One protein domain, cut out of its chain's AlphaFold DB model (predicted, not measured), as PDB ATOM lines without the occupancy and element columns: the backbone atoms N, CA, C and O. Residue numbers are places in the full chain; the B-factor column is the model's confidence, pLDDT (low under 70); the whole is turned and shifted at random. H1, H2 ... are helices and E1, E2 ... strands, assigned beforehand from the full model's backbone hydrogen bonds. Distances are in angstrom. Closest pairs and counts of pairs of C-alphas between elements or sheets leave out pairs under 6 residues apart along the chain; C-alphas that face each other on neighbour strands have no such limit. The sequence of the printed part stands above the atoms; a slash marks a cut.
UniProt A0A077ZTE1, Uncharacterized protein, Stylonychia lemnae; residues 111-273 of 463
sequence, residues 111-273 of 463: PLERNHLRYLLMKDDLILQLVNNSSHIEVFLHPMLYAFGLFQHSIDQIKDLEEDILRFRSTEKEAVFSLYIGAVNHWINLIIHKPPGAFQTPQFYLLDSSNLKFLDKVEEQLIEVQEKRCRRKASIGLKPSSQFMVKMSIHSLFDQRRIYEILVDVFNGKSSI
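AT A GLANCE: This is residues 111 to 273 of the 463 residues of an uncharacterized protein of Stylonychia lemnae (UniProt A0A077ZTE1). A twisted four-stranded sheet is the slab in the middle, with the long helix H5 and the shorter H3 packed on one face and the short helices H1 and H2 at the E1 side of the other. H5 runs on past the sheet, and there its first part meets H4, which lies beyond the sheet. The printed part has 163 residues, with elements in the order H1 H2 E1 H3 E2 E3 E4 H4 H5; the mixed sheet runs E1 E2 E3 E4, E1 and E2 parallel, the other neighbours antiparallel. The class is mixed, helices and strands; the whole is compact, with a radius of gyration of the C-alphas of 17.8 A, yet elongated, spanning 53 by 34 by 29 A.

IN THESE COORDINATES: Find C-alpha 114 at (-43.320, 35.866, 5.095), where H1, residues 114 to 123, begins; H2 follows at 125 to 132. Next come E1, residues 137 to 144, 21.5 A long, and H3, residues 155 to 170, 22.6 A. Read on through E2, 174 to 183, 28.3 A, E3, 186 to 194, 26.2 A, and E4, 203 to 207. H4, residues 219 to 235, is 25.1 A long, and H5, residues 243 to 267, runs 36.4 A to C-alpha 267 at (-21.861, 44.292, 4.805).

HOW THE PARTS SIT: Start at the sheet, twisted but only just, its C-alphas up to 4.3 A off the best plane. Look at N 140 and O 176, 2.8 A, for E1 and E2; with H3 they form a strand-helix-strand unit, two parallel neighbours with a helix between, its crossover right-handed. E2, E3 and E4 form a meander, each strand the antiparallel neighbour of the one before: see N 179 and O 190, 2.8 A, and N 191 and O 205, 2.8 A. In three layers, helices on both faces, H3 and H5 share one face and H1 and H2 have the other. H5 is over E2 and E3 at a height over the sheet of 8.4 A; its closest C-alphas to E2 are Ser 252 and Ala 183, 5.5 A. H4 is not on the sheet; its residues 219 to 226 alone touch H5, closest at the C-alphas of Leu 222 and Ile 250, 6.5 A, at a steep tilt of 48 degrees, opposite ways. Every O i to N i+4 pair is within hydrogen-bond range in H1, H2, H3 and H5, and 11 of 13 in H4.

THE WHOLE: The C-alphas of Glu 172 and Gly 237 are the two farthest apart, 54.6 A. The printed part has no cut, and the link from E4 to H4 is long. Expect low confidence, pLDDT under 70, in 42 residues, among them 210 to 227.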
ATOM      1  N   PRO A 111     -47.056  28.173  11.508       68.44
ATOM      2  CA  PRO A 111     -45.875  29.001  11.326       68.44
ATOM      3  C   PRO A 111     -46.272  30.387  10.797       68.44
ATOM      4  O   PRO A 111     -47.244  30.539  10.052       68.44
ATOM      5  N   LEU A 112     -45.509  31.410  11.189       75.38
ATOM      6  CA  LEU A 112     -45.663  32.744  10.620       75.38
ATOM      7  C   LEU A 112     -45.156  32.743   9.178       75.38
ATOM      8  O   LEU A 112     -44.012  32.383   8.913       75.38
ATOM      9  N   GLU A 113     -45.998  33.192   8.255       79.25
ATOM     10  CA  GLU A 113     -45.638  33.353   6.853       79.25
ATOM     11  C   GLU A 113     -44.837  34.637   6.612       79.25
ATOM     12  O   GLU A 113     -44.860  35.597   7.388       79.25
ATOM     13  N   ARG A 114     -44.149  34.702   5.470       79.94
ATOM     14  CA  ARG A 114     -43.320  35.866   5.095       79.94
ATOM     15  C   ARG A 114     -44.119  37.154   4.994       79.94
ATOM     16  O   ARG A 114     -43.649  38.213   5.401       79.94
ATOM     17  N   ASN A 115     -45.341  37.059   4.484       82.31
ATOM     18  CA  ASN A 115     -46.227  38.206   4.376       82.31
ATOM     19  C   ASN A 115     -46.713  38.696   5.751       82.31
ATOM     20  O   ASN A 115     -46.902  39.900   5.917       82.31
ATOM     21  N   HIS A 116     -46.811  37.811   6.752       88.12
ATOM     22  CA  HIS A 116     -47.118  38.199   8.132       88.12
ATOM     23  C   HIS A 116     -45.999  39.063   8.711       88.12
ATOM     24  O   HIS A 116     -46.258  40.146   9.228       88.12
ATOM     25  N   LEU A 117     -44.745  38.626   8.564       86.19
ATOM     26  CA  LEU A 117     -43.595  39.405   9.013       86.19
ATOM     27  C   LEU A 117     -43.539  40.773   8.323       86.19
ATOM     28  O   LEU A 117     -43.381  41.786   8.997       86.19
ATOM     29  N   ARG A 118     -43.710  40.816   6.994       85.25
ATOM     30  CA  ARG A 118     -43.748  42.085   6.246       85.25
ATOM     31  C   ARG A 118     -44.803  43.030   6.812       85.25
ATOM     32  O   ARG A 118     -44.530  44.210   6.987       85.25
ATOM     33  N   TYR A 119     -45.985  42.507   7.127       89.81
ATOM     34  CA  TYR A 119     -47.054  43.303   7.715       89.81
ATOM     35  C   TYR A 119     -46.700  43.824   9.112       89.81
ATOM     36  O   TYR A 119     -46.926  44.999   9.385       89.81
ATOM     37  N   LEU A 120     -46.102  42.991   9.970       90.19
ATOM     38  CA  LEU A 120     -45.653  43.403  11.304       90.19
ATOM     39  C   LEU A 120     -44.604  44.517  11.232       90.19
ATOM     40  O   LEU A 120     -44.763  45.529  11.905       90.19
ATOM     41  N   LEU A 121     -43.597  44.385  10.364       88.25
ATOM     42  CA  LEU A 121     -42.571  45.419  10.166       88.25
ATOM     43  C   LEU A 121     -43.161  46.759   9.697       88.25
ATOM     44  O   LEU A 121     -42.624  47.813  10.015       88.25
ATOM     45  N   MET A 122     -44.277  46.726   8.963       87.44
ATOM     46  CA  MET A 122     -44.945  47.924   8.445       87.44
ATOM     47  C   MET A 122     -45.960  48.553   9.410       87.44
ATOM     48  O   MET A 122     -46.331  49.710   9.207       87.44
ATOM     49  N   LYS A 123     -46.511  47.790  10.363       89.44
ATOM     50  CA  LYS A 123     -47.716  48.185  11.120       89.44
ATOM     51  C   LYS A 123     -47.604  48.081  12.632       89.44
ATOM     52  O   LYS A 123     -48.488  48.589  13.310       89.44
ATOM     53  N   ASP A 124     -46.587  47.419  13.169       89.25
ATOM     54  CA  ASP A 124     -46.380  47.391  14.615       89.25
ATOM     55  C   ASP A 124     -45.823  48.742  15.080       89.25
ATOM     56  O   ASP A 124     -44.690  49.102  14.759       89.25
ATOM     57  N   ASP A 125     -46.617  49.482  15.855       87.12
ATOM     58  CA  ASP A 125     -46.251  50.805  16.364       87.12
ATOM     59  C   ASP A 125     -44.944  50.793  17.160       87.12
ATOM     60  O   ASP A 125     -44.197  51.765  17.097       87.12
ATOM     61  N   LEU A 126     -44.616  49.706  17.872       85.75
ATOM     62  CA  LEU A 126     -43.335  49.645  18.580       85.75
ATOM     63  C   LEU A 126     -42.159  49.506  17.618       85.75
ATOM     64  O   LEU A 126     -41.095  50.057  17.886       85.75
ATOM     65  N   ILE A 127     -42.340  48.786  16.510       87.06
ATOM     66  CA  ILE A 127     -41.321  48.700  15.462       87.06
ATOM     67  C   ILE A 127     -41.164  50.066  14.788       87.06
ATOM     68  O   ILE A 127     -40.043  50.543  14.632       87.06
ATOM     69  N   LEU A 128     -42.272  50.733  14.458       87.12
ATOM     70  CA  LEU A 128     -42.237  52.064  13.851       87.12
ATOM     71  C   LEU A 128     -41.589  53.095  14.781       87.12
ATOM     72  O   LEU A 128     -40.775  53.898  14.335       87.12
ATOM     73  N   GLN A 129     -41.898  53.059  16.078       86.12
ATOM     74  CA  GLN A 129     -41.245  53.903  17.078       86.12
ATOM     75  C   GLN A 129     -39.755  53.587  17.196       86.12
ATOM     76  O   GLN A 129     -38.955  54.514  17.253       86.12
ATOM     77  N   LEU A 130     -39.371  52.307  17.198       84.81
ATOM     78  CA  LEU A 130     -37.967  51.898  17.257       84.81
ATOM     79  C   LEU A 130     -37.167  52.445  16.067       84.81
ATOM     80  O   LEU A 130     -36.061  52.930  16.265       84.81
ATOM     81  N   VAL A 131     -37.731  52.384  14.858       85.25
ATOM     82  CA  VAL A 131     -37.079  52.865  13.629       85.25
ATOM     83  C   VAL A 131     -37.050  54.398  13.557       85.25
ATOM     84  O   VAL A 131     -36.076  54.966  13.068       85.25
ATOM     85  N   ASN A 132     -38.086  55.084  14.055       83.69
ATOM     86  CA  ASN A 132     -38.228  56.538  13.908       83.69
ATOM     87  C   ASN A 132     -37.646  57.365  15.071       83.69
ATOM     88  O   ASN A 132     -37.248  58.507  14.854       83.69
ATOM     89  N   ASN A 133     -37.605  56.833  16.298       74.62
ATOM     90  CA  ASN A 133     -37.258  57.609  17.502       74.62
ATOM     91  C   ASN A 133     -35.808  57.430  17.971       74.62
ATOM     92  O   ASN A 133     -35.415  57.984  18.999       74.62
ATOM     93  N   SER A 134     -34.995  56.655  17.262       66.75
ATOM     94  CA  SER A 134     -33.648  56.319  17.702       66.75
ATOM     95  C   SER A 134     -32.643  57.415  17.299       66.75
ATOM     96  O   SER A 134     -31.907  57.320  16.320       66.75
ATOM     97  N   SER A 135     -32.609  58.507  18.077       71.19
ATOM     98  CA  SER A 135     -31.740  59.677  17.834       71.19
ATOM     99  C   SER A 135     -30.245  59.325  17.756       71.19
ATOM    100  O   SER A 135     -29.505  59.940  16.976       71.19
ATOM    101  N   HIS A 136     -29.822  58.323  18.536       82.81
ATOM    102  CA  HIS A 136     -28.424  57.914  18.711       82.81
ATOM    103  C   HIS A 136     -28.027  56.643  17.945       82.81
ATOM    104  O   HIS A 136     -26.855  56.501  17.608       82.81
ATOM    105  N   ILE A 137     -28.984  55.756  17.651       89.56
ATOM    106  CA  ILE A 137     -28.745  54.466  16.989       89.56
ATOM    107  C   ILE A 137     -29.605  54.401  15.732       89.56
ATOM    108  O   ILE A 137     -30.816  54.541  15.816       89.56
ATOM    109  N   GLU A 138     -29.030  54.162  14.564       91.88
ATOM    110  CA  GLU A 138     -29.826  53.925  13.358       91.88
ATOM    111  C   GLU A 138     -30.276  52.466  13.294       91.88
ATOM    112  O   GLU A 138     -29.446  51.560  13.319       91.88
ATOM    113  N   VAL A 139     -31.587  52.230  13.214       92.50
ATOM    114  CA  VAL A 139     -32.153  50.877  13.181       92.50
ATOM    115  C   VAL A 139     -32.730  50.585  11.800       92.50
ATOM    116  O   VAL A 139     -33.620  51.286  11.326       92.50
ATOM    117  N   PHE A 140     -32.251  49.507  11.185       92.56
ATOM    118  CA  PHE A 140     -32.710  48.997   9.895       92.56
ATOM    119  C   PHE A 140     -33.328  47.617  10.102       92.56
ATOM    120  O   PHE A 140     -32.711  46.750  10.720       92.56
ATOM    121  N   LEU A 141     -34.535  47.390   9.589       91.25
ATOM    122  CA  LEU A 141     -35.246  46.120   9.735       91.25
ATOM    123  C   LEU A 141     -35.726  45.649   8.366       91.25
ATOM    124  O   LEU A 141     -36.572  46.296   7.755       91.25
ATOM    125  N   HIS A 142     -35.226  44.503   7.904       89.06
ATOM    126  CA  HIS A 142     -35.549  43.993   6.571       89.06
ATOM    127  C   HIS A 142     -35.935  42.517   6.562       89.06
ATOM    128  O   HIS A 142     -35.255  41.684   7.171       89.06
ATOM    129  N   PRO A 143     -36.987  42.142   5.815       87.44
ATOM    130  CA  PRO A 143     -37.232  40.750   5.491       87.44
ATOM    131  C   PRO A 143     -36.212  40.274   4.447       87.44
ATOM    132  O   PRO A 143     -36.094  40.833   3.356       87.44
ATOM    133  N   MET A 144     -35.514  39.184   4.750       85.75
ATOM    134  CA  MET A 144     -34.619  38.507   3.822       85.75
ATOM    135  C   MET A 144     -35.300  37.259   3.249       85.75
ATOM    136  O   MET A 144     -35.318  36.177   3.838       85.75
ATOM    137  N   LEU A 145     -35.900  37.431   2.072       78.50
ATOM    138  CA  LEU A 145     -36.568  36.394   1.294       78.50
ATOM    139  C   LEU A 145     -35.544  35.543   0.524       78.50
ATOM    140  O   LEU A 145     -35.240  35.796  -0.641       78.50
ATOM    141  N   TYR A 146     -35.012  34.522   1.193       76.25
ATOM    142  CA  TYR A 146     -34.085  33.559   0.602       76.25
ATOM    143  C   TYR A 146     -34.526  32.125   0.912       76.25
ATOM    144  O   TYR A 146     -34.692  31.778   2.079       76.25
ATOM    145  N   ALA A 147     -34.726  31.293  -0.112       69.88
ATOM    146  CA  ALA A 147     -35.009  29.867   0.057       69.88
ATOM    147  C   ALA A 147     -34.583  29.038  -1.154       69.88
ATOM    148  O   ALA A 147     -34.702  29.478  -2.295       69.88
ATOM    149  N   PHE A 148     -34.156  27.807  -0.894       67.25
ATOM    150  CA  PHE A 148     -33.701  26.822  -1.873       67.25
ATOM    151  C   PHE A 148     -32.578  27.335  -2.782       67.25
ATOM    152  O   PHE A 148     -32.564  27.057  -3.981       67.25
ATOM    153  N   GLY A 149     -31.644  28.115  -2.240       67.00
ATOM    154  CA  GLY A 149     -30.586  28.751  -3.025       67.00
ATOM    155  C   GLY A 149     -31.020  29.999  -3.803       67.00
ATOM    156  O   GLY A 149     -30.212  30.567  -4.545       67.00
ATOM    157  N   LEU A 150     -32.283  30.417  -3.669       69.12
ATOM    158  CA  LEU A 150     -32.898  31.475  -4.466       69.12
ATOM    159  C   LEU A 150     -33.192  32.698  -3.616       69.12
ATOM    160  O   LEU A 150     -33.844  32.608  -2.575       69.12
ATOM    161  N   PHE A 151     -32.809  33.859  -4.131       75.62
ATOM    162  CA  PHE A 151     -33.393  35.101  -3.664       75.62
ATOM    163  C   PHE A 151     -34.775  35.309  -4.281       75.62
ATOM    164  O   PHE A 151     -35.009  34.974  -5.442       75.62
ATOM    165  N   GLN A 152     -35.698  35.858  -3.496       76.38
ATOM    166  CA  GLN A 152     -37.106  36.000  -3.878       76.38
ATOM    167  C   GLN A 152     -37.609  37.443  -3.762       76.38
ATOM    168  O   GLN A 152     -38.816  37.689  -3.798       76.38
ATOM    169  N   HIS A 153     -36.697  38.400  -3.617       79.12
ATOM    170  CA  HIS A 153     -37.017  39.822  -3.624       79.12
ATOM    171  C   HIS A 153     -37.268  40.329  -5.046       79.12
ATOM    172  O   HIS A 153     -36.668  39.869  -6.017       79.12
ATOM    173  N   SER A 154     -38.167  41.301  -5.154       77.12
ATOM    174  CA  SER A 154     -38.351  42.114  -6.358       77.12
ATOM    175  C   SER A 154     -37.201  43.108  -6.543       77.12
ATOM    176  O   SER A 154     -36.452  43.379  -5.609       77.12
ATOM    177  N   ILE A 155     -37.090  43.681  -7.744       74.31
ATOM    178  CA  ILE A 155     -36.055  44.672  -8.085       74.31
ATOM    179  C   ILE A 155     -36.076  45.854  -7.110       74.31
ATOM    180  O   ILE A 155     -35.023  46.254  -6.625       74.31
ATOM    181  N   ASP A 156     -37.259  46.376  -6.789       79.88
ATOM    182  CA  ASP A 156     -37.390  47.521  -5.884       79.88
ATOM    183  C   ASP A 156     -36.925  47.161  -4.470       79.88
ATOM    184  O   ASP A 156     -36.126  47.873  -3.880       79.88
ATOM    185  N   GLN A 157     -37.280  45.969  -3.982       83.06
ATOM    186  CA  GLN A 157     -36.803  45.486  -2.683       83.06
ATOM    187  C   GLN A 157     -35.282  45.276  -2.632       83.06
ATOM    188  O   GLN A 157     -34.693  45.387  -1.561       83.06
ATOM    189  N   ILE A 158     -34.646  44.927  -3.755       81.56
ATOM    190  CA  ILE A 158     -33.182  44.814  -3.834       81.56
ATOM    191  C   ILE A 158     -32.550  46.201  -3.728       81.56
ATOM    192  O   ILE A 158     -31.577  46.351  -2.995       81.56
ATOM    193  N   LYS A 159     -33.113  47.199  -4.421       82.88
ATOM    194  CA  LYS A 159     -32.639  48.587  -4.367       82.88
ATOM    195  C   LYS A 159     -32.788  49.172  -2.968       82.88
ATOM    196  O   LYS A 159     -31.800  49.653  -2.433       82.88
ATOM    197  N   ASP A 160     -33.964  49.029  -2.356       86.50
ATOM    198  CA  ASP A 160     -34.223  49.496  -0.989       86.50
ATOM    199  C   ASP A 160     -33.213  48.888   0.000       86.50
ATOM    200  O   ASP A 160     -32.627  49.578   0.833       86.50
ATOM    201  N   LEU A 161     -32.958  47.579  -0.121       89.25
ATOM    202  CA  LEU A 161     -31.980  46.881   0.712       89.25
ATOM    203  C   LEU A 161     -30.545  47.370   0.451       89.25
ATOM    204  O   LEU A 161     -29.768  47.510   1.392       89.25
ATOM    205  N   GLU A 162     -30.167  47.607  -0.805       87.25
ATOM    206  CA  GLU A 162     -28.837  48.101  -1.168       87.25
ATOM    207  C   GLU A 162     -28.600  49.529  -0.653       87.25
ATOM    208  O   GLU A 162     -27.542  49.799  -0.085       87.25
ATOM    209  N   GLU A 163     -29.594  50.409  -0.766       90.94
ATOM    210  CA  GLU A 163     -29.562  51.769  -0.222       90.94
ATOM    211  C   GLU A 163     -29.401  51.768   1.304       90.94
ATOM    212  O   GLU A 163     -28.522  52.455   1.836       90.94
ATOM    213  N   ASP A 164     -30.168  50.938   2.011       93.25
ATOM    214  CA  ASP A 164     -30.063  50.821   3.466       93.25
ATOM    215  C   ASP A 164     -28.718  50.235   3.910       93.25
ATOM    216  O   ASP A 164     -28.138  50.687   4.898       93.25
ATOM    217  N   ILE A 165     -28.168  49.267   3.171       92.69
ATOM    218  CA  ILE A 165     -26.829  48.724   3.442       92.69
ATOM    219  C   ILE A 165     -25.755  49.795   3.228       92.69
ATOM    220  O   ILE A 165     -24.816  49.895   4.024       92.69
ATOM    221  N   LEU A 166     -25.867  50.608   2.174       90.38
ATOM    222  CA  LEU A 166     -24.943  51.714   1.929       90.38
ATOM    223  C   LEU A 166     -25.013  52.745   3.055       90.38
ATOM    224  O   LEU A 166     -23.968  53.114   3.593       90.38
ATOM    225  N   ARG A 167     -26.223  53.127   3.479       92.19
ATOM    226  CA  ARG A 167     -26.444  54.036   4.611       92.19
ATOM    227  C   ARG A 167     -25.887  53.471   5.918       92.19
ATOM    228  O   ARG A 167     -25.186  54.178   6.643       92.19
ATOM    229  N   PHE A 168     -26.126  52.190   6.197       93.31
ATOM    230  CA  PHE A 168     -25.558  51.490   7.351       93.31
ATOM    231  C   PHE A 168     -24.027  51.539   7.346       93.31
ATOM    232  O   PHE A 168     -23.398  51.779   8.377       93.31
ATOM    233  N   ARG A 169     -23.393  51.352   6.185       89.75
ATOM    234  CA  ARG A 169     -21.931  51.410   6.066       89.75
ATOM    235  C   ARG A 169     -21.400  52.833   6.232       89.75
ATOM    236  O   ARG A 169     -20.401  53.008   6.922       89.75
ATOM    237  N   SER A 170     -22.077  53.833   5.669       89.88
ATOM    238  CA  SER A 170     -21.599  55.219   5.647       89.88
ATOM    239  C   SER A 170     -21.933  56.043   6.892       89.88
ATOM    240  O   SER A 170     -21.318  57.087   7.080       89.88
ATOM    241  N   THR A 171     -22.902  55.637   7.722       90.31
ATOM    242  CA  THR A 171     -23.293  56.443   8.894       90.31
ATOM    243  C   THR A 171     -22.156  56.576   9.915       90.31
ATOM    244  O   THR A 171     -21.392  55.643  10.141       90.31
ATOM    245  N   GLU A 172     -22.024  57.729  10.561       90.38
ATOM    246  CA  GLU A 172     -21.096  57.903  11.689       90.38
ATOM    247  C   GLU A 172     -21.719  57.473  13.022       90.38
ATOM    248  O   GLU A 172     -21.004  57.261  14.005       90.38
ATOM    249  N   LYS A 173     -23.047  57.326  13.055       90.94
ATOM    250  CA  LYS A 173     -23.783  56.887  14.236       90.94
ATOM    251  C   LYS A 173     -23.562  55.402  14.493       90.94
ATOM    252  O   LYS A 173     -23.166  54.639  13.610       90.94
ATOM    253  N   GLU A 174     -23.874  54.996  15.717       92.88
ATOM    254  CA  GLU A 174     -24.121  53.589  15.997       92.88
ATOM    255  C   GLU A 174     -25.285  53.101  15.126       92.88
ATOM    256  O   GLU A 174     -26.250  53.835  14.903       92.88
ATOM    257  N   ALA A 175     -25.197  51.878  14.610       93.50
ATOM    258  CA  ALA A 175     -26.230  51.324  13.747       93.50
ATOM    259  C   ALA A 175     -26.483  49.843  14.027       93.50
ATOM    260  O   ALA A 175     -25.566  49.070  14.305       93.50
ATOM    261  N   VAL A 176     -27.741  49.434  13.902       94.38
ATOM    262  CA  VAL A 176     -28.190  48.049  14.022       94.38
ATOM    263  C   VAL A 176     -29.010  47.696  12.793       94.38
ATOM    264  O   VAL A 176     -30.015  48.333  12.497       94.38
ATOM    265  N   PHE A 177     -28.603  46.640  12.098       94.50
ATOM    266  CA  PHE A 177     -29.324  46.075  10.969       94.50
ATOM    267  C   PHE A 177     -29.860  44.695  11.346       94.50
ATOM    268  O   PHE A 177     -29.088  43.806  11.691       94.50
ATOM    269  N   SER A 178     -31.172  44.493  11.277       93.12
ATOM    270  CA  SER A 178     -31.813  43.201  11.530       93.12
ATOM    271  C   SER A 178     -32.365  42.633  10.228       93.12
ATOM    272  O   SER A 178     -33.235  43.232   9.594       93.12
ATOM    273  N   LEU A 179     -31.876  41.456   9.846       90.94
ATOM    274  CA  LEU A 179     -32.341  40.701   8.689       90.94
ATOM    275  C   LEU A 179     -33.094  39.455   9.139       90.94
ATOM    276  O   LEU A 179     -32.516  38.518   9.687       90.94
ATOM    277  N   TYR A 180     -34.386  39.420   8.836       88.31
ATOM    278  CA  TYR A 180     -35.240  38.273   9.113       88.31
ATOM    279  C   TYR A 180     -35.206  37.304   7.933       88.31
ATOM    280  O   TYR A 180     -35.876  37.503   6.919       88.31
ATOM    281  N   ILE A 181     -34.407  36.257   8.058       83.25
ATOM    282  CA  ILE A 181     -34.149  35.269   7.020       83.25
ATOM    283  C   ILE A 181     -35.189  34.157   7.122       83.25
ATOM    284  O   ILE A 181     -35.205  33.380   8.079       83.25
ATOM    285  N   GLY A 182     -36.057  34.080   6.116       74.56
ATOM    286  CA  GLY A 182     -37.046  33.012   5.994       74.56
ATOM    287  C   GLY A 182     -36.470  31.799   5.273       74.56
ATOM    288  O   GLY A 182     -36.778  31.610   4.093       74.56
ATOM    289  N   ALA A 183     -35.659  31.001   5.975       67.00
ATOM    290  CA  ALA A 183     -35.145  29.727   5.479       67.00
ATOM    291  C   ALA A 183     -36.257  28.663   5.477       67.00
ATOM    292  O   ALA A 183     -37.260  28.777   6.179       67.00
ATOM    293  N   VAL A 184     -36.111  27.617   4.666       65.56
ATOM    294  CA  VAL A 184     -37.121  26.559   4.502       65.56
ATOM    295  C   VAL A 184     -37.663  26.074   5.862       65.56
ATOM    296  O   VAL A 184     -36.914  25.503   6.657       65.56
ATOM    297  N   ASN A 185     -38.960  26.310   6.112       65.38
ATOM    298  CA  ASN A 185     -39.706  25.978   7.339       65.38
ATOM    299  C   ASN A 185     -39.155  26.566   8.658       65.38
ATOM    300  O   ASN A 185     -39.469  26.039   9.726       65.38
ATOM    301  N   HIS A 186     -38.328  27.618   8.616       74.25
ATOM    302  CA  HIS A 186     -37.696  28.175   9.814       74.25
ATOM    303  C   HIS A 186     -37.292  29.646   9.652       74.25
ATOM    304  O   HIS A 186     -36.710  30.036   8.642       74.25
ATOM    305  N   TRP A 187     -37.548  30.460  10.675       77.62
ATOM    306  CA  TRP A 187     -37.132  31.863  10.701       77.62
ATOM    307  C   TRP A 187     -35.873  32.052  11.525       77.62
ATOM    308  O   TRP A 187     -35.769  31.560  12.648       77.62
ATOM    309  N   ILE A 188     -34.950  32.833  10.977       79.94
ATOM    310  CA  ILE A 188     -33.712  33.229  11.641       79.94
ATOM    311  C   ILE A 188     -33.584  34.737  11.583       79.94
ATOM    312  O   ILE A 188     -34.031  35.367  10.627       79.94
ATOM    313  N   ASN A 189     -32.967  35.315  12.605       85.75
ATOM    314  CA  ASN A 189     -32.627  36.726  12.596       85.75
ATOM    315  C   ASN A 189     -31.106  36.887  12.590       85.75
ATOM    316  O   ASN A 189     -30.428  36.393  13.489       85.75
ATOM    317  N   LEU A 190     -30.575  37.563  11.575       87.69
ATOM    318  CA  LEU A 190     -29.198  38.037  11.568       87.69
ATOM    319  C   LEU A 190     -29.196  39.498  12.012       87.69
ATOM    320  O   LEU A 190     -29.738  40.358  11.321       87.69
ATOM    321  N   ILE A 191     -28.562  39.767  13.146       90.12
ATOM    322  CA  ILE A 191     -28.333  41.116  13.650       90.12
ATOM    323  C   ILE A 191     -26.908  41.524  13.300       90.12
ATOM    324  O   ILE A 191     -25.958  40.782  13.542       90.12
ATOM    325  N   ILE A 192     -26.768  42.714  12.738       93.31
ATOM    326  CA  ILE A 192     -25.499  43.293  12.329       93.31
ATOM    327  C   ILE A 192     -25.368  44.613  13.068       93.31
ATOM    328  O   ILE A 192     -26.148  45.538  12.855       93.31
ATOM    329  N   HIS A 193     -24.411  44.683  13.979       93.06
ATOM    330  CA  HIS A 193     -24.160  45.864  14.790       93.06
ATOM    331  C   HIS A 193     -22.924  46.578  14.273       93.06
ATOM    332  O   HIS A 193     -21.875  45.962  14.087       93.06
ATOM    333  N   LYS A 194     -23.042  47.881  14.042       91.62
ATOM    334  CA  LYS A 194     -21.904  48.749  13.788       91.62
ATOM    335  C   LYS A 194     -21.760  49.717  14.960       91.62
ATOM    336  O   LYS A 194     -22.652  50.547  15.159       91.62
ATOM    337  N   PRO A 195     -20.651  49.640  15.709       89.94
ATOM    338  CA  PRO A 195     -20.316  50.650  16.702       89.94
ATOM    339  C   PRO A 195     -20.205  52.049  16.067       89.94
ATOM    340  O   PRO A 195     -20.002  52.156  14.854       89.94
ATOM    341  N   PRO A 196     -20.305  53.128  16.860       87.75
ATOM    342  CA  PRO A 196     -20.164  54.486  16.344       87.75
ATOM    343  C   PRO A 196     -18.798  54.712  15.666       87.75
ATOM    344  O   PRO A 196     -17.756  54.266  16.155       87.75
ATOM    345  N   GLY A 197     -18.811  55.438  14.542       79.19
ATOM    346  CA  GLY A 197     -17.644  55.751  13.709       79.19
ATOM    347  C   GLY A 197     -17.677  55.120  12.307       79.19
ATOM    348  O   GLY A 197     -18.004  53.948  12.130       79.19
ATOM    349  N   ALA A 198     -17.276  55.892  11.290       66.56
ATOM    350  CA  ALA A 198     -17.402  55.527   9.871       66.56
ATOM    351  C   ALA A 198     -16.588  54.290   9.429       66.56
ATOM    352  O   ALA A 198     -16.918  53.665   8.424       66.56
ATOM    353  N   PHE A 199     -15.536  53.921  10.167       73.19
ATOM    354  CA  PHE A 199     -14.598  52.853   9.787       73.19
ATOM    355  C   PHE A 199     -14.639  51.637  10.718       73.19
ATOM    356  O   PHE A 199     -13.702  50.840  10.735       73.19
ATOM    357  N   GLN A 200     -15.700  51.495  11.514       82.38
ATOM    358  CA  GLN A 200     -15.847  50.343  12.398       82.38
ATOM    359  C   GLN A 200     -16.262  49.094  11.618       82.38
ATOM    360  O   GLN A 200     -17.170  49.130  10.784       82.38
ATOM    361  N   THR A 201     -15.608  47.974  11.923       83.81
ATOM    362  CA  THR A 201     -15.968  46.667  11.369       83.81
ATOM    363  C   THR A 201     -17.294  46.206  11.978       83.81
ATOM    364  O   THR A 201     -17.393  46.142  13.207       83.81
ATOM    365  N   PRO A 202     -18.305  45.851  11.164       90.19
ATOM    366  CA  PRO A 202     -19.561  45.328  11.678       90.19
ATOM    367  C   PRO A 202     -19.372  44.017  12.450       90.19
ATOM    368  O   PRO A 202     -18.574  43.156  12.073       90.19
ATOM    369  N   GLN A 203     -20.149  43.851  13.513       89.06
ATOM    370  CA  GLN A 203     -20.264  42.626  14.295       89.06
ATOM    371  C   GLN A 203     -21.545  41.891  13.901       89.06
ATOM    372  O   GLN A 203     -22.585  42.511  13.693       89.06
ATOM    373  N   PHE A 204     -21.474  40.565  13.793       86.50
ATOM    374  CA  PHE A 204     -22.563  39.730  13.285       86.50
ATOM    375  C   PHE A 204     -23.054  38.779  14.377       86.50
ATOM    376  O   PHE A 204     -22.268  38.028  14.955       86.50
ATOM    377  N   TYR A 205     -24.361  38.777  14.620       83.50
ATOM    378  CA  TYR A 205     -25.022  37.941  15.613       83.50
ATOM    379  C   TYR A 205     -26.154  37.168  14.958       83.50
ATOM    380  O   TYR A 205     -27.126  37.744  14.472       83.50
ATOM    381  N   LEU A 206     -26.042  35.845  14.964       81.38
ATOM    382  CA  LEU A 206     -27.081  34.975  14.441       81.38
ATOM    383  C   LEU A 206     -27.976  34.493  15.579       81.38
ATOM    384  O   LEU A 206     -27.521  33.806  16.493       81.38
ATOM    385  N   LEU A 207     -29.258  34.838  15.509       80.94
ATOM    386  CA  LEU A 207     -30.272  34.394  16.452       80.94
ATOM    387  C   LEU A 207     -31.116  33.302  15.804       80.94
ATOM    388  O   LEU A 207     -31.957  33.560  14.939       80.94
ATOM    389  N   ASP A 208     -30.885  32.074  16.249       76.69
ATOM    390  CA  ASP A 208     -31.582  30.890  15.774       76.69
ATOM    391  C   ASP A 208     -32.065  30.058  16.969       76.69
ATOM    392  O   ASP A 208     -31.268  29.525  17.743       76.69
ATOM    393  N   SER A 209     -33.388  29.929  17.100       71.38
ATOM    394  CA  SER A 209     -34.030  29.183  18.186       71.38
ATOM    395  C   SER A 209     -33.839  27.665  18.095       71.38
ATOM    396  O   SER A 209     -34.094  26.963  19.072       71.38
ATOM    397  N   SER A 210     -33.422  27.139  16.939       67.12
ATOM    398  CA  SER A 210     -33.513  25.709  16.633       67.12
ATOM    399  C   SER A 210     -32.244  25.095  16.053       67.12
ATOM    400  O   SER A 210     -31.998  23.909  16.312       67.12
ATOM    401  N   ASN A 211     -31.435  25.836  15.281       65.94
ATOM    402  CA  ASN A 211     -30.339  25.232  14.519       65.94
ATOM    403  C   ASN A 211     -28.919  25.753  14.761       65.94
ATOM    404  O   ASN A 211     -27.987  25.157  14.221       65.94
ATOM    405  N   LEU A 212     -28.716  26.735  15.647       64.12
ATOM    406  CA  LEU A 212     -27.396  27.339  15.884       64.12
ATOM    407  C   LEU A 212     -26.276  26.303  16.136       64.12
ATOM    408  O   LEU A 212     -25.185  26.418  15.591       64.12
ATOM    409  N   LYS A 213     -26.573  25.243  16.903       64.06
ATOM    410  CA  LYS A 213     -25.627  24.169  17.286       64.06
ATOM    411  C   LYS A 213     -25.256  23.188  16.159       64.06
ATOM    412  O   LYS A 213     -24.566  22.209  16.424       64.06
ATOM    413  N   PHE A 214     -25.811  23.361  14.961       66.88
ATOM    414  CA  PHE A 214     -25.570  22.474  13.816       66.88
ATOM    415  C   PHE A 214     -25.027  23.228  12.607       66.88
ATOM    416  O   PHE A 214     -24.753  22.616  11.575       66.88
ATOM    417  N   LEU A 215     -24.882  24.550  12.706       62.28
ATOM    418  CA  LEU A 215     -24.364  25.360  11.612       62.28
ATOM    419  C   LEU A 215     -22.906  25.035  11.296       62.28
ATOM    420  O   LEU A 215     -22.519  25.240  10.159       62.28
ATOM    421  N   ASP A 216     -22.158  24.467  12.238       60.16
ATOM    422  CA  ASP A 216     -20.743  24.096  12.150       60.16
ATOM    423  C   ASP A 216     -20.456  22.695  11.579       60.16
ATOM    424  O   ASP A 216     -19.313  22.374  11.260       60.16
ATOM    425  N   LYS A 217     -21.478  21.848  11.443       63.47
ATOM    426  CA  LYS A 217     -21.331  20.450  10.998       63.47
ATOM    427  C   LYS A 217     -21.163  20.326   9.484       63.47
ATOM    428  O   LYS A 217     -21.840  21.031   8.748       63.47
ATOM    429  N   VAL A 218     -20.370  19.395   8.964       61.41
ATOM    430  CA  VAL A 218     -20.378  19.155   7.502       61.41
ATOM    431  C   VAL A 218     -21.711  18.540   7.051       61.41
ATOM    432  O   VAL A 218     -22.480  18.043   7.877       61.41
ATOM    433  N   GLU A 219     -22.043  18.652   5.765       59.97
ATOM    434  CA  GLU A 219     -23.370  18.306   5.224       59.97
ATOM    435  C   GLU A 219     -23.760  16.862   5.538       59.97
ATOM    436  O   GLU A 219     -24.898  16.565   5.907       59.97
ATOM    437  N   GLU A 220     -22.778  15.978   5.503       62.84
ATOM    438  CA  GLU A 220     -22.950  14.568   5.765       62.84
ATOM    439  C   GLU A 220     -23.239  14.291   7.254       62.84
ATOM    440  O   GLU A 220     -24.088  13.465   7.592       62.84
ATOM    441  N   GLN A 221     -22.662  15.081   8.168       65.62
ATOM    442  CA  GLN A 221     -22.943  15.009   9.610       65.62
ATOM    443  C   GLN A 221     -24.356  15.501   9.977       65.62
ATOM    444  O   GLN A 221     -24.858  15.216  11.072       65.62
ATOM    445  N   LEU A 222     -25.031  16.248   9.095       66.19
ATOM    446  CA  LEU A 222     -26.394  16.736   9.341       66.19
ATOM    447  C   LEU A 222     -27.437  15.617   9.286       66.19
ATOM    448  O   LEU A 222     -28.470  15.701   9.960       66.19
ATOM    449  N   ILE A 223     -27.157  14.550   8.537       67.62
ATOM    450  CA  ILE A 223     -28.031  13.377   8.451       67.62
ATOM    451  C   ILE A 223     -28.096  12.678   9.807       67.62
ATOM    452  O   ILE A 223     -29.184  12.413  10.319       67.62
ATOM    453  N   GLU A 224     -26.945  12.470  10.445       67.75
ATOM    454  CA  GLU A 224     -26.863  11.844  11.765       67.75
ATOM    455  C   GLU A 224     -27.550  12.692  12.850       67.75
ATOM    456  O   GLU A 224     -28.274  12.173  13.706       67.75
ATOM    457  N   VAL A 225     -27.405  14.021  12.785       68.19
ATOM    458  CA  VAL A 225     -28.142  14.945  13.663       68.19
ATOM    459  C   VAL A 225     -29.647  14.745  13.531       68.19
ATOM    460  O   VAL A 225     -30.357  14.740  14.543       68.19
ATOM    461  N   GLN A 226     -30.146  14.577  12.306       69.00
ATOM    462  CA  GLN A 226     -31.570  14.366  12.095       69.00
ATOM    463  C   GLN A 226     -32.040  12.981  12.505       69.00
ATOM    464  O   GLN A 226     -33.105  12.875  13.110       69.00
ATOM    465  N   GLU A 227     -31.242  11.936  12.300       69.44
ATOM    466  CA  GLU A 227     -31.543  10.630  12.879       69.44
ATOM    467  C   GLU A 227     -31.635  10.710  14.402       69.44
ATOM    468  O   GLU A 227     -32.591  10.201  14.988       69.44
ATOM    469  N   LYS A 228     -30.702  11.407  15.060       71.31
ATOM    470  CA  LYS A 228     -30.729  11.609  16.513       71.31
ATOM    471  C   LYS A 228     -31.981  12.367  16.956       71.31
ATOM    472  O   LYS A 228     -32.597  11.993  17.955       71.31
ATOM    473  N   ARG A 229     -32.402  13.393  16.207       69.00
ATOM    474  CA  ARG A 229     -33.669  14.113  16.442       69.00
ATOM    475  C   ARG A 229     -34.880  13.195  16.253       69.00
ATOM    476  O   ARG A 229     -35.772  13.215  17.093       69.00
ATOM    477  N   CYS A 230     -34.907  12.366  15.211       68.00
ATOM    478  CA  CYS A 230     -35.973  11.393  14.965       68.00
ATOM    479  C   CYS A 230     -36.046  10.326  16.063       68.00
ATOM    480  O   CYS A 230     -37.134  10.062  16.569       68.00
ATOM    481  N   ARG A 231     -34.904   9.774  16.494       72.25
ATOM    482  CA  ARG A 231     -34.819   8.825  17.617       72.25
ATOM    483  C   ARG A 231     -35.297   9.467  18.919       72.25
ATOM    484  O   ARG A 231     -36.073   8.854  19.640       72.25
ATOM    485  N   ARG A 232     -34.910  10.723  19.186       70.50
ATOM    486  CA  ARG A 232     -35.375  11.479  20.363       70.50
ATOM    487  C   ARG A 232     -36.872  11.794  20.310       70.50
ATOM    488  O   ARG A 232     -37.526  11.738  21.340       70.50
ATOM    489  N   LYS A 233     -37.428  12.115  19.135       67.75
ATOM    490  CA  LYS A 233     -38.881  12.280  18.945       67.75
ATOM    491  C   LYS A 233     -39.617  10.974  19.231       67.75
ATOM    492  O   LYS A 233     -40.569  10.975  20.003       67.75
ATOM    493  N   ALA A 234     -39.123   9.866  18.680       70.56
ATOM    494  CA  ALA A 234     -39.685   8.545  18.922       70.56
ATOM    495  C   ALA A 234     -39.623   8.161  20.412       70.56
ATOM    496  O   ALA A 234     -40.610   7.663  20.946       70.56
ATOM    497  N   SER A 235     -38.520   8.468  21.110       67.00
ATOM    498  CA  SER A 235     -38.379   8.176  22.545       67.00
ATOM    499  C   SER A 235     -39.326   8.978  23.443       67.00
ATOM    500  O   SER A 235     -39.516   8.602  24.592       67.00
ATOM    501  N   ILE A 236     -39.909  10.073  22.943       69.88
ATOM    502  CA  ILE A 236     -40.935  10.864  23.645       69.88
ATOM    503  C   ILE A 236     -42.340  10.664  23.049       69.88
ATOM    504  O   ILE A 236     -43.230  11.477  23.281       69.88
ATOM    505  N   GLY A 237     -42.547   9.605  22.256       64.44
ATOM    506  CA  GLY A 237     -43.856   9.242  21.700       64.44
ATOM    507  C   GLY A 237     -44.320  10.083  20.505       64.44
ATOM    508  O   GLY A 237     -45.459   9.941  20.063       64.44
ATOM    509  N   LEU A 238     -43.464  10.944  19.948       61.75
ATOM    510  CA  LEU A 238     -43.774  11.710  18.742       61.75
ATOM    511  C   LEU A 238     -43.432  10.915  17.480       61.75
ATOM    512  O   LEU A 238     -42.439  10.186  17.426       61.75
ATOM    513  N   LYS A 239     -44.225  11.115  16.418       71.25
ATOM    514  CA  LYS A 239     -43.941  10.512  15.110       71.25
ATOM    515  C   LYS A 239     -42.563  10.971  14.601       71.25
ATOM    516  O   LYS A 239     -42.261  12.170  14.662       71.25
ATOM    517  N   PRO A 240     -41.735  10.051  14.074       69.94
ATOM    518  CA  PRO A 240     -40.497  10.414  13.400       69.94
ATOM    519  C   PRO A 240     -40.770  11.399  12.259       69.94
ATOM    520  O   PRO A 240     -41.813  11.335  11.606       69.94
ATOM    521  N   SER A 241     -39.827  12.308  12.004       69.75
ATOM    522  CA  SER A 241     -39.910  13.175  10.828       69.75
ATOM    523  C   SER A 241     -39.888  12.311   9.560       69.75
ATOM    524  O   SER A 241     -39.089  11.381   9.462       69.75
ATOM    525  N   SER A 242     -40.741  12.618   8.580       71.12
ATOM    526  CA  SER A 242     -40.707  11.940   7.278       71.12
ATOM    527  C   SER A 242     -39.379  12.200   6.553       71.12
ATOM    528  O   SER A 242     -38.727  13.218   6.797       71.12
ATOM    529  N   GLN A 243     -38.992  11.327   5.615       69.38
ATOM    530  CA  GLN A 243     -37.801  11.545   4.775       69.38
ATOM    531  C   GLN A 243     -37.834  12.906   4.064       69.38
ATOM    532  O   GLN A 243     -36.814  13.589   3.991       69.38
ATOM    533  N   PHE A 244     -39.013  13.342   3.615       66.69
ATOM    534  CA  PHE A 244     -39.206  14.677   3.050       66.69
ATOM    535  C   PHE A 244     -38.834  15.786   4.050       66.69
ATOM    536  O   PHE A 244     -38.044  16.667   3.729       66.69
ATOM    537  N   MET A 245     -39.322  15.724   5.294       66.81
ATOM    538  CA  MET A 245     -39.000  16.726   6.321       66.81
ATOM    539  C   MET A 245     -37.517  16.726   6.712       66.81
ATOM    540  O   MET A 245     -36.960  17.780   7.035       66.81
ATOM    541  N   VAL A 246     -36.862  15.563   6.662       68.56
ATOM    542  CA  VAL A 246     -35.408  15.449   6.853       68.56
ATOM    543  C   VAL A 246     -34.665  16.158   5.718       68.56
ATOM    544  O   VAL A 246     -33.840  17.027   6.004       68.56
ATOM    545  N   LYS A 247     -35.020  15.879   4.453       70.19
ATOM    546  CA  LYS A 247     -34.471  16.563   3.263       70.19
ATOM    547  C   LYS A 247     -34.599  18.086   3.378       70.19
ATOM    548  O   LYS A 247     -33.617  18.803   3.192       70.19
ATOM    549  N   MET A 248     -35.780  18.568   3.761       69.19
ATOM    550  CA  MET A 248     -36.070  19.998   3.923       69.19
ATOM    551  C   MET A 248     -35.261  20.650   5.045       69.19
ATOM    552  O   MET A 248     -34.809  21.785   4.909       69.19
ATOM    553  N   SER A 249     -35.034  19.930   6.144       70.31
ATOM    554  CA  SER A 249     -34.223  20.438   7.252       70.31
ATOM    555  C   SER A 249     -32.754  20.602   6.860       70.31
ATOM    556  O   SER A 249     -32.136  21.588   7.242       70.31
ATOM    557  N   ILE A 250     -32.200  19.656   6.093       71.00
ATOM    558  CA  ILE A 250     -30.823  19.742   5.582       71.00
ATOM    559  C   ILE A 250     -30.693  20.934   4.625       71.00
ATOM    560  O   ILE A 250     -29.790  21.751   4.789       71.00
ATOM    561  N   HIS A 251     -31.646  21.096   3.701       70.81
ATOM    562  CA  HIS A 251     -31.686  22.244   2.787       70.81
ATOM    563  C   HIS A 251     -31.746  23.582   3.530       70.81
ATOM    564  O   HIS A 251     -31.020  24.509   3.184       70.81
ATOM    565  N   SER A 252     -32.561  23.669   4.585       72.81
ATOM    566  CA  SER A 252     -32.658  24.876   5.410       72.81
ATOM    567  C   SER A 252     -31.297  25.277   5.991       72.81
ATOM    568  O   SER A 252     -30.936  26.447   5.944       72.81
ATOM    569  N   LEU A 253     -30.496  24.319   6.468       72.31
ATOM    570  CA  LEU A 253     -29.162  24.592   7.019       72.31
ATOM    571  C   LEU A 253     -28.165  25.052   5.952       72.31
ATOM    572  O   LEU A 253     -27.375  25.962   6.202       72.31
ATOM    573  N   PHE A 254     -28.214  24.456   4.760       72.31
ATOM    574  CA  PHE A 254     -27.402  24.902   3.628       72.31
ATOM    575  C   PHE A 254     -27.731  26.350   3.257       72.31
ATOM    576  O   PHE A 254     -26.839  27.196   3.157       72.31
ATOM    577  N   ASP A 255     -29.024  26.648   3.120       72.88
ATOM    578  CA  ASP A 255     -29.491  27.985   2.782       72.88
ATOM    579  C   ASP A 255     -29.031  29.017   3.807       72.88
ATOM    580  O   ASP A 255     -28.543  30.079   3.427       72.88
ATOM    581  N   GLN A 256     -29.122  28.682   5.095       74.75
ATOM    582  CA  GLN A 256     -28.682  29.527   6.206       74.75
ATOM    583  C   GLN A 256     -27.187  29.835   6.157       74.75
ATOM    584  O   GLN A 256     -26.782  30.982   6.344       74.75
ATOM    585  N   ARG A 257     -26.354  28.830   5.877       75.88
ATOM    586  CA  ARG A 257     -24.905  29.030   5.733       75.88
ATOM    587  C   ARG A 257     -24.604  29.938   4.562       75.88
ATOM    588  O   ARG A 257     -23.871  30.915   4.699       75.88
ATOM    589  N   ARG A 258     -25.204  29.631   3.412       76.06
ATOM    590  CA  ARG A 258     -24.939  30.357   2.178       76.06
ATOM    591  C   ARG A 258     -25.363  31.814   2.288       76.06
ATOM    592  O   ARG A 258     -24.600  32.696   1.905       76.06
ATOM    593  N   ILE A 259     -26.552  32.076   2.825       80.00
ATOM    594  CA  ILE A 259     -27.045  33.443   2.969       80.00
ATOM    595  C   ILE A 259     -26.224  34.235   3.986       80.00
ATOM    596  O   ILE A 259     -25.963  35.409   3.755       80.00
ATOM    597  N   TYR A 260     -25.740  33.602   5.058       82.75
ATOM    598  CA  TYR A 260     -24.861  34.269   6.013       82.75
ATOM    599  C   TYR A 260     -23.526  34.680   5.376       82.75
ATOM    600  O   TYR A 260     -23.124  35.831   5.519       82.75
ATOM    601  N   GLU A 261     -22.877  33.795   4.609       79.94
ATOM    602  CA  GLU A 261     -21.647  34.131   3.868       79.94
ATOM    603  C   GLU A 261     -21.845  35.345   2.951       79.94
ATOM    604  O   GLU A 261     -21.031  36.268   2.940       79.94
ATOM    605  N   ILE A 262     -22.954  35.348   2.207       84.25
ATOM    606  CA  ILE A 262     -23.335  36.441   1.309       84.25
ATOM    607  C   ILE A 262     -23.489  37.737   2.106       84.25
ATOM    608  O   ILE A 262     -22.880  38.746   1.757       84.25
ATOM    609  N   LEU A 263     -24.277  37.721   3.181       88.62
ATOM    610  CA  LEU A 263     -24.559  38.917   3.973       88.62
ATOM    611  C   LEU A 263     -23.292  39.465   4.642       88.62
ATOM    612  O   LEU A 263     -23.059  40.669   4.607       88.62
ATOM    613  N   VAL A 264     -22.417  38.606   5.162       87.69
ATOM    614  CA  VAL A 264     -21.123  39.034   5.712       87.69
ATOM    615  C   VAL A 264     -20.264  39.724   4.652       87.69
ATOM    616  O   VAL A 264     -19.683  40.776   4.923       87.69
ATOM    617  N   ASP A 265     -20.168  39.170   3.443       86.06
ATOM    618  CA  ASP A 265     -19.375  39.773   2.367       86.06
ATOM    619  C   ASP A 265     -19.981  41.105   1.881       86.06
ATOM    620  O   ASP A 265     -19.233  42.056   1.621       86.06
ATOM    621  N   VAL A 266     -21.314  41.207   1.832       88.56
ATOM    622  CA  VAL A 266     -22.035  42.433   1.454       88.56
ATOM    623  C   VAL A 266     -21.816  43.558   2.466       88.56
ATOM    624  O   VAL A 266     -21.424  44.666   2.094       88.56
ATOM    625  N   PHE A 267     -22.004  43.279   3.755       90.31
ATOM    626  CA  PHE A 267     -21.861  44.292   4.805       90.31
ATOM    627  C   PHE A 267     -20.405  44.715   5.030       90.31
ATOM    628  O   PHE A 267     -20.150  45.871   5.363       90.31
ATOM    629  N   ASN A 268     -19.442  43.830   4.755       87.62
ATOM    630  CA  ASN A 268     -18.018  44.177   4.731       87.62
ATOM    631  C   ASN A 268     -17.580  44.886   3.437       87.62
ATOM    632  O   ASN A 268     -16.408  45.229   3.290       87.62
ATOM    633  N   GLY A 269     -18.486  45.094   2.477       83.88
ATOM    634  CA  GLY A 269     -18.199  45.819   1.242       83.88
ATOM    635  C   GLY A 269     -17.329  45.078   0.234       83.88
ATOM    636  O   GLY A 269     -16.796  45.709  -0.675       83.88
ATOM    637  N   LYS A 270     -17.180  43.758   0.368       84.25
ATOM    638  CA  LYS A 270     -16.441  42.937  -0.604       84.25
ATOM    639  C   LYS A 270     -17.239  42.705  -1.883       84.25
ATOM    640  O   LYS A 270     -16.666  42.388  -2.924       84.25
ATOM    641  N   SER A 271     -18.561  42.783  -1.794       81.88
ATOM    642  CA  SER A 271     -19.488  42.599  -2.908       81.88
ATOM    643  C   SER A 271     -20.791  43.347  -2.628       81.88
ATOM    644  O   SER A 271     -21.048  43.733  -1.491       81.88
ATOM    645  N   SER A 272     -21.607  43.569  -3.652       81.69
ATOM    646  CA  SER A 272     -22.946  44.143  -3.495       81.69
ATOM    647  C   SER A 272     -24.007  43.046  -3.422       81.69
ATOM    648  O   SER A 272     -23.783  41.911  -3.854       81.69
ATOM    649  N   ILE A 273     -25.177  43.361  -2.863       80.88
ATOM    650  CA  ILE A 273     -26.267  42.386  -2.795       80.88
ATOM    651  C   ILE A 273     -26.741  42.012  -4.205       80.88
ATOM    652  O   ILE A 273     -26.899  40.827  -4.503       80.88
TER     653      ILE A 273